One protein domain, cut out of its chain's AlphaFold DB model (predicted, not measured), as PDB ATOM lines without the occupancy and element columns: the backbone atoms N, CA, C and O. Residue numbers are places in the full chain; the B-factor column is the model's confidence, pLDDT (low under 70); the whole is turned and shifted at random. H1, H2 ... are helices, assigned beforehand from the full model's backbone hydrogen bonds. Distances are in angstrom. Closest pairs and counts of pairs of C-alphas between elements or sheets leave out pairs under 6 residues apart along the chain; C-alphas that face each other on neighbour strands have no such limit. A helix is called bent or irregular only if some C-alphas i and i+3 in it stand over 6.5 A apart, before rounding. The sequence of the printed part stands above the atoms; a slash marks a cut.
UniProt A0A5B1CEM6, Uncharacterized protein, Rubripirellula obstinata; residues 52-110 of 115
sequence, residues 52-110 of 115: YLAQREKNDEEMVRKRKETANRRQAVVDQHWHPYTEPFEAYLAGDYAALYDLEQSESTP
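What this domain is: This is residues 52 to 110 of the 115 residues of an uncharacterized protein of Rubripirellula obstinata (UniProt A0A5B1CEM6). One long helix, H1, makes an arm with a small head at its far end, the head being a short helical hairpin of H2 and H3 set crosswise to the arm. Residues 52 to 79 of H1 stick out free, while the last turn of H1 and the link after it join the arm to the head. The printed part has 59 residues with three named helices, in the order H1, H2, H3 along the chain, and no named strand; its class is all helix. It is extended, with a radius of gyration of the C-alphas of 19.7 A, and its C-alphas span 61 by 27 by 13 A, the arm making the length.

How they stand to each other: The longest helix is H1, residues 52 to 81, and its residues 52 to 79 stand free. H3, residues 97 to 107, only just touches H1, with 3 pairs of C-alphas within 8 A. H1 touches H3 with residue 81 alone; the closest C-alphas of the two helices are those of His 81 and Ala 99, 7.2 A apart. The lines of H1 and H3 are about perpendicular, at 84 degrees. H2, residues 88 to 94, touches H3, with 9 pairs of C-alphas within 8 A; the closest are those of Pro 88 and Leu 100, 5.1 A apart. H2 and H3 form a helical hairpin, running opposite ways at a shallow tilt of 8 degrees, with their centres 9.9 A apart. H1 and H2 are apart. In H1, H2 and H3 every O i to N i+4 pair of the backbone is within hydrogen-bond range.

Where its parts are: H1 runs from C-alpha 52 at (88.492, 67.440, 99.038) to C-alpha 81 at (66.990, 80.874, 63.142), a length of 43.9 A, and is not bent. H3, from Tyr 97 to Glu 107, measures 15.4 A and ends with C-alpha 107 at (51.346, 81.599, 59.339). H2, from Pro 88 to Ala 94, is 7 residues long and begins with C-alpha 88 at (57.713, 85.657, 53.533).

The domain as a whole: The two C-alphas farthest apart are those of Tyr 52 and Leu 93, at 61.1 A. Without the free stretch, the body of 31 residues spans 27 by 20 by 13 A and has a radius of gyration of 8.7 A. The printed part has no cut. The link from H1 to H2, 6 residues, is short, and the link from H2 to H3, 2 residues, is tight. The mean pLDDT of the printed part is 86.5; residues 107 to 110 are under 70.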
ATOM      1  N   TYR A  52      89.879  66.989  99.123       89.00
ATOM      2  CA  TYR A  52      88.492  67.440  99.038       89.00
ATOM      3  C   TYR A  52      88.350  68.835  98.403       89.00
ATOM      4  O   TYR A  52      87.455  69.046  97.579       89.00
ATOM      5  N   LEU A  53      89.227  69.786  98.746       90.44
ATOM      6  CA  LEU A  53      89.210  71.124  98.141       90.44
ATOM      7  C   LEU A  53      89.557  71.076  96.647       90.44
ATOM      8  O   LEU A  53      88.869  71.707  95.847       90.44
ATOM      9  N   ALA A  54      90.559  70.283  96.265       91.19
ATOM     10  CA  ALA A  54      90.937  70.098  94.867       91.19
ATOM     11  C   ALA A  54      89.808  69.455  94.044       91.19
ATOM     12  O   ALA A  54      89.534  69.882  92.924       91.19
ATOM     13  N   GLN A  55      89.108  68.461  94.603       91.75
ATOM     14  CA  GLN A  55      87.952  67.859  93.939       91.75
ATOM     15  C   GLN A  55      86.810  68.867  93.756       91.75
ATOM     16  O   GLN A  55      86.152  68.872  92.716       91.75
ATOM     17  N   ARG A  56      86.568  69.733  94.748       91.56
ATOM     18  CA  ARG A  56      85.568  70.802  94.626       91.56
ATOM     19  C   ARG A  56      85.910  71.800  93.530       91.56
ATOM     20  O   ARG A  56      85.004  72.177  92.797       91.56
ATOM     21  N   GLU A  57      87.173  72.197  93.425       92.06
ATOM     22  CA  GLU A  57      87.632  73.115  92.380       92.06
ATOM     23  C   GLU A  57      87.354  72.527  90.989       92.06
ATOM     24  O   GLU A  57      86.660  73.153  90.193       92.06
ATOM     25  N   LYS A  58      87.750  71.267  90.752       92.81
ATOM     26  CA  LYS A  58      87.469  70.560  89.490       92.81
ATOM     27  C   LYS A  58      85.978  70.509  89.164       92.81
ATOM     28  O   LYS A  58      85.576  70.772  88.035       92.81
ATOM     29  N   ASN A  59      85.144  70.188  90.152       92.06
ATOM     30  CA  ASN A  59      83.699  70.136  89.945       92.06
ATOM     31  C   ASN A  59      83.131  71.516  89.572       92.06
ATOM     32  O   ASN A  59      82.235  71.599  88.737       92.06
ATOM     33  N   ASP A  60      83.631  72.594  90.179       90.56
ATOM     34  CA  ASP A  60      83.188  73.955  89.870       90.56
ATOM     35  C   ASP A  60      83.599  74.366  88.448       90.56
ATOM     36  O   ASP A  60      82.768  74.858  87.684       90.56
ATOM     37  N   GLU A  61      84.836  74.063  88.048       92.19
ATOM     38  CA  GLU A  61      85.331  74.269  86.681       92.19
ATOM     39  C   GLU A  61      84.486  73.514  85.645       92.19
ATOM     40  O   GLU A  61      84.082  74.079  84.624       92.19
ATOM     41  N   GLU A  62      84.152  72.249  85.914       93.50
ATOM     42  CA  GLU A  62      83.290  71.453  85.039       93.50
ATOM     43  C   GLU A  62      81.879  72.032  84.926       93.50
ATOM     44  O   GLU A  62      81.305  72.059  83.834       93.50
ATOM     45  N   MET A  63      81.312  72.509  86.036       90.69
ATOM     46  CA  MET A  63      79.989  73.127  86.045       90.69
ATOM     47  C   MET A  63      79.979  74.444  85.268       90.69
ATOM     48  O   MET A  63      79.054  74.683  84.489       90.69
ATOM     49  N   VAL A  64      81.013  75.276  85.421       91.94
ATOM     50  CA  VAL A  64      81.189  76.504  84.632       91.94
ATOM     51  C   VAL A  64      81.315  76.171  83.146       91.94
ATOM     52  O   VAL A  64      80.621  76.778  82.326       91.94
ATOM     53  N   ARG A  65      82.116  75.159  82.790       93.00
ATOM     54  CA  ARG A  65      82.267  74.701  81.402       93.00
ATOM     55  C   ARG A  65      80.933  74.252  80.807       93.00
ATOM     56  O   ARG A  65      80.562  74.736  79.743       93.00
ATOM     57  N   LYS A  66      80.180  73.401  81.511       93.06
ATOM     58  CA  LYS A  66      78.861  72.917  81.061       93.06
ATOM     59  C   LYS A  66      77.847  74.047  80.898       93.06
ATOM     60  O   LYS A  66      77.067  74.047  79.946       93.06
ATOM     61  N   ARG A  67      77.850  75.027  81.809       92.31
ATOM     62  CA  ARG A  67      76.993  76.219  81.700       92.31
ATOM     63  C   ARG A  67      77.332  77.028  80.454       92.31
ATOM     64  O   ARG A  67      76.419  77.386  79.718       92.31
ATOM     65  N   LYS A  68      78.623  77.258  80.196       92.12
ATOM     66  CA  LYS A  68      79.091  77.959  78.995       92.12
ATOM     67  C   LYS A  68      78.715  77.204  77.722       92.12
ATOM     68  O   LYS A  68      78.198  77.809  76.797       92.12
ATOM     69  N   GLU A  69      78.904  75.890  77.694       92.00
ATOM     70  CA  GLU A  69      78.526  75.047  76.556       92.00
ATOM     71  C   GLU A  69      77.017  75.096  76.286       92.00
ATOM     72  O   GLU A  69      76.591  75.283  75.150       92.00
ATOM     73  N   THR A  70      76.195  75.013  77.334       90.69
ATOM     74  CA  THR A  70      74.734  75.100  77.201       90.69
ATOM     75  C   THR A  70      74.294  76.481  76.716       90.69
ATOM     76  O   THR A  70      73.404  76.571  75.873       90.69
ATOM     77  N   ALA A  71      74.908  77.552  77.229       89.69
ATOM     78  CA  ALA A  71      74.641  78.917  76.785       89.69
ATOM     79  C   ALA A  71      75.041  79.113  75.316       89.69
ATOM     80  O   ALA A  71      74.229  79.587  74.530       89.69
ATOM     81  N   ASN A  72      76.231  78.654  74.928       89.88
ATOM     82  CA  ASN A  72      76.701  78.701  73.546       89.88
ATOM     83  C   ASN A  72      75.795  77.897  72.611       89.88
ATOM     84  O   ASN A  72      75.487  78.362  71.525       89.88
ATOM     85  N   ARG A  73      75.331  76.711  73.029       87.12
ATOM     86  CA  ARG A  73      74.403  75.902  72.229       87.12
ATOM     87  C   ARG A  73      73.064  76.605  72.035       87.12
ATOM     88  O   ARG A  73      72.521  76.565  70.942       87.12
ATOM     89  N   ARG A  74      72.533  77.248  73.082       82.38
ATOM     90  CA  ARG A  74      71.314  78.063  72.969       82.38
ATOM     91  C   ARG A  74      71.525  79.236  72.019       82.38
ATOM     92  O   ARG A  74      70.676  79.455  71.171       82.38
ATOM     93  N   GLN A  75      72.659  79.926  72.132       81.25
ATOM     94  CA  GLN A  75      72.990  81.030  71.240       81.25
ATOM     95  C   GLN A  75      73.115  80.559  69.790       81.25
ATOM     96  O   GLN A  75      72.512  81.161  68.925       81.25
ATOM     97  N   ALA A  76      73.792  79.439  69.533       79.81
ATOM     98  CA  ALA A  76      73.926  78.887  68.186       79.81
ATOM     99  C   ALA A  76      72.573  78.516  67.558       79.81
ATOM    100  O   ALA A  76      72.379  78.726  66.369       79.81
ATOM    101  N   VAL A  77      71.628  77.990  68.350       79.06
ATOM    102  CA  VAL A  77      70.259  77.728  67.875       79.06
ATOM    103  C   VAL A  77      69.534  79.032  67.541       79.06
ATOM    104  O   VAL A  77      68.877  79.098  66.509       79.06
ATOM    105  N   VAL A  78      69.664  80.062  68.382       78.31
ATOM    106  CA  VAL A  78      69.071  81.385  68.126       78.31
ATOM    107  C   VAL A  78      69.683  82.026  66.880       78.31
ATOM    108  O   VAL A  78      68.942  82.473  66.017       78.31
ATOM    109  N   ASP A  79      71.010  82.010  66.749       77.00
ATOM    110  CA  ASP A  79      71.729  82.578  65.606       77.00
ATOM    111  C   ASP A  79      71.371  81.859  64.295       77.00
ATOM    112  O   ASP A  79      71.325  82.492  63.247       77.00
ATOM    113  N   GLN A  80      71.097  80.550  64.341       76.00
ATOM    114  CA  GLN A  80      70.700  79.774  63.162       76.00
ATOM    115  C   GLN A  80      69.303  80.136  62.635       76.00
ATOM    116  O   GLN A  80      69.088  80.033  61.433       76.00
ATOM    117  N   HIS A  81      68.376  80.536  63.511       75.81
ATOM    118  CA  HIS A  81      66.990  80.874  63.142       75.81
ATOM    119  C   HIS A  81      66.743  82.387  63.087       75.81
ATOM    120  O   HIS A  81      65.627  82.833  62.838       75.81
ATOM    121  N   TRP A  82      67.752  83.212  63.377       85.06
ATOM    122  CA  TRP A  82      67.584  84.657  63.334       85.06
ATOM    123  C   TRP A  82      67.619  85.148  61.887       85.06
ATOM    124  O   TRP A  82      68.630  85.010  61.201       85.06
ATOM    125  N   HIS A  83      66.537  85.793  61.462       85.38
ATOM    126  CA  HIS A  83      66.455  86.508  60.195       85.38
ATOM    127  C   HIS A  83      65.831  87.899  60.401       85.38
ATOM    128  O   HIS A  83      65.052  88.096  61.336       85.38
ATOM    129  N   PRO A  84      66.152  88.891  59.550       89.44
ATOM    130  CA  PRO A  84      65.630  90.252  59.690       89.44
ATOM    131  C   PRO A  84      64.253  90.460  59.035       89.44
ATOM    132  O   PRO A  84      63.685  91.542  59.164       89.44
ATOM    133  N   TYR A  85      63.749  89.469  58.295       90.94
ATOM    134  CA  TYR A  85      62.512  89.573  57.512       90.94
ATOM    135  C   TYR A  85      61.271  89.405  58.381       90.94
ATOM    136  O   TYR A  85      61.264  88.565  59.280       90.94
ATOM    137  N   THR A  86      60.227  90.179  58.086       86.75
ATOM    138  CA  THR A  86      58.918  90.035  58.753       86.75
ATOM    139  C   THR A  86      57.908  89.330  57.852       86.75
ATOM    140  O   THR A  86      57.035  88.632  58.349       86.75
ATOM    141  N   GLU A  87      58.055  89.478  56.534       87.94
ATOM    142  CA  GLU A  87      57.130  88.942  55.537       87.94
ATOM    143  C   GLU A  87      57.820  87.858  54.684       87.94
ATOM    144  O   GLU A  87      58.953  88.079  54.233       87.94
ATOM    145  N   PRO A  88      57.153  86.725  54.373       90.94
ATOM    146  CA  PRO A  88      57.713  85.657  53.533       90.94
ATOM    147  C   PRO A  88      58.296  86.167  52.202       90.94
ATOM    148  O   PRO A  88      59.367  85.743  51.759       90.94
ATOM    149  N   PHE A  89      57.638  87.145  51.571       92.06
ATOM    150  CA  PHE A  89      58.080  87.716  50.296       92.06
ATOM    151  C   PHE A  89      59.464  88.387  50.369       92.06
ATOM    152  O   PHE A  89      60.243  88.289  49.417       92.06
ATOM    153  N   GLU A  90      59.801  89.041  51.484       92.06
ATOM    154  CA  GLU A  90      61.103  89.697  51.664       92.06
ATOM    155  C   GLU A  90      62.237  88.669  51.750       92.06
ATOM    156  O   GLU A  90      63.278  88.841  51.107       92.06
ATOM    157  N   ALA A  91      62.006  87.571  52.477       90.75
ATOM    158  CA  ALA A  91      62.938  86.451  52.579       90.75
ATOM    159  C   ALA A  91      63.148  85.769  51.214       90.75
ATOM    160  O   ALA A  91      64.286  85.514  50.809       90.75
ATOM    161  N   TYR A  92      62.066  85.554  50.455       93.12
ATOM    162  CA  TYR A  92      62.132  85.006  49.099       93.12
ATOM    163  C   TYR A  92      62.952  85.891  48.149       93.12
ATOM    164  O   TYR A  92      63.804  85.384  47.417       93.12
ATOM    165  N   LEU A  93      62.742  87.214  48.178       95.19
ATOM    166  CA  LEU A  93      63.472  88.158  47.327       95.19
ATOM    167  C   LEU A  93      64.972  88.199  47.661       95.19
ATOM    168  O   LEU A  93      65.800  88.364  46.763       95.19
ATOM    169  N   ALA A  94      65.321  88.029  48.936       92.44
ATOM    170  CA  ALA A  94      66.705  87.938  49.389       92.44
ATOM    171  C   ALA A  94      67.353  86.562  49.137       92.44
ATOM    172  O   ALA A  94      68.571  86.434  49.271       92.44
ATOM    173  N   GLY A  95      66.567  85.547  48.757       91.12
ATOM    174  CA  GLY A  95      67.030  84.169  48.583       91.12
ATOM    175  C   GLY A  95      67.316  83.437  49.898       91.12
ATOM    176  O   GLY A  95      68.025  82.430  49.890       91.12
ATOM    177  N   ASP A  96      66.790  83.930  51.023       90.88
ATOM    178  CA  ASP A  96      66.923  83.301  52.339       90.88
ATOM    179  C   ASP A  96      65.770  82.318  52.576       90.88
ATOM    180  O   ASP A  96      64.758  82.610  53.214       90.88
ATOM    181  N   TYR A  97      65.911  81.123  52.001       89.62
ATOM    182  CA  TYR A  97      64.875  80.091  52.060       89.62
ATOM    183  C   TYR A  97      64.686  79.476  53.457       89.62
ATOM    184  O   TYR A  97      63.656  78.852  53.697       89.62
ATOM    185  N   ALA A  98      65.656  79.631  54.368       88.12
ATOM    186  CA  ALA A  98      65.511  79.180  55.752       88.12
ATOM    187  C   ALA A  98      64.541  80.099  56.507       88.12
ATOM    188  O   ALA A  98      63.570  79.618  57.084       88.12
ATOM    189  N   ALA A  99      64.738  81.416  56.388       88.94
ATOM    190  CA  ALA A  99      63.812  82.415  56.913       88.94
ATOM    191  C   ALA A  99      62.406  82.299  56.300       88.94
ATOM    192  O   ALA A  99      61.408  82.421  57.004       88.94
ATOM    193  N   LEU A 100      62.323  82.027  54.990       89.88
ATOM    194  CA  LEU A 100      61.048  81.812  54.303       89.88
ATOM    195  C   LEU A 100      60.264  80.642  54.914       89.88
ATOM    196  O   LEU A 100      59.081  80.784  55.206       89.88
ATOM    197  N   TYR A 101      60.930  79.506  55.132       88.50
ATOM    198  CA  TYR A 101      60.306  78.315  55.705       88.50
ATOM    199  C   TYR A 101      59.813  78.551  57.138       88.50
ATOM    200  O   TYR A 101      58.706  78.137  57.483       88.50
ATOM    201  N   ASP A 102      60.607  79.241  57.958       87.62
ATOM    202  CA  ASP A 102      60.243  79.564  59.340       87.62
ATOM    203  C   ASP A 102      59.019  80.501  59.406       87.62
ATOM    204  O   ASP A 102      58.107  80.273  60.207       87.62
ATOM    205  N   LEU A 103      58.947  81.506  58.522       88.00
ATOM    206  CA  LEU A 103      57.802  82.416  58.415       88.00
ATOM    207  C   LEU A 103      56.531  81.700  57.924       88.00
ATOM    208  O   LEU A 103      55.480  81.842  58.548       88.00
ATOM    209  N   GLU A 104      56.621  80.867  56.882       86.62
ATOM    210  CA  GLU A 104      55.480  80.088  56.363       86.62
ATOM    211  C   GLU A 104      54.901  79.115  57.411       86.62
ATOM    212  O   GLU A 104      53.684  78.896  57.478       86.62
ATOM    213  N   GLN A 105      55.751  78.543  58.273       82.81
ATOM    214  CA  GLN A 105      55.297  77.706  59.390       82.81
ATOM    215  C   GLN A 105      54.547  78.502  60.461       82.81
ATOM    216  O   GLN A 105      53.606  77.973  61.055       82.81
ATOM    217  N   SER A 106      54.934  79.758  60.700       75.62
ATOM    218  CA  SER A 106      54.267  80.629  61.674       75.62
ATOM    219  C   SER A 106      52.879  81.093  61.217       75.62
ATOM    220  O   SER A 106      51.984  81.232  62.045       75.62
ATOM    221  N   GLU A 107      52.659  81.253  59.908       68.44
ATOM    222  CA  GLU A 107      51.346  81.599  59.339       68.44
ATOM    223  C   GLU A 107      50.368  80.412  59.322       68.44
ATOM    224  O   GLU A 107      49.151  80.592  59.309       68.44
ATOM    225  N   SER A 108      50.891  79.182  59.338       65.50
ATOM    226  CA  SER A 108      50.096  77.953  59.226       65.50
ATOM    227  C   SER A 108      49.498  77.463  60.550       65.50
ATOM    228  O   SER A 108      48.753  76.481  60.539       65.50
ATOM    229  N   THR A 109      49.794  78.094  61.695       56.12
ATOM    230  CA  THR A 109      49.090  77.787  62.950       56.12
ATOM    231  C   THR A 109      47.725  78.473  62.941       56.12
ATOM    232  O   THR A 109      47.684  79.700  63.031       56.12
ATOM    233  N   PRO A 110      46.603  77.734  62.834       54.03
ATOM    234  CA  PRO A 110      45.290  78.347  62.925       54.03
ATOM    235  C   PRO A 110      45.121  78.949  64.321       54.03
ATOM    236  O   PRO A 110      45.311  78.273  65.334       54.03
TER     237      PRO A 110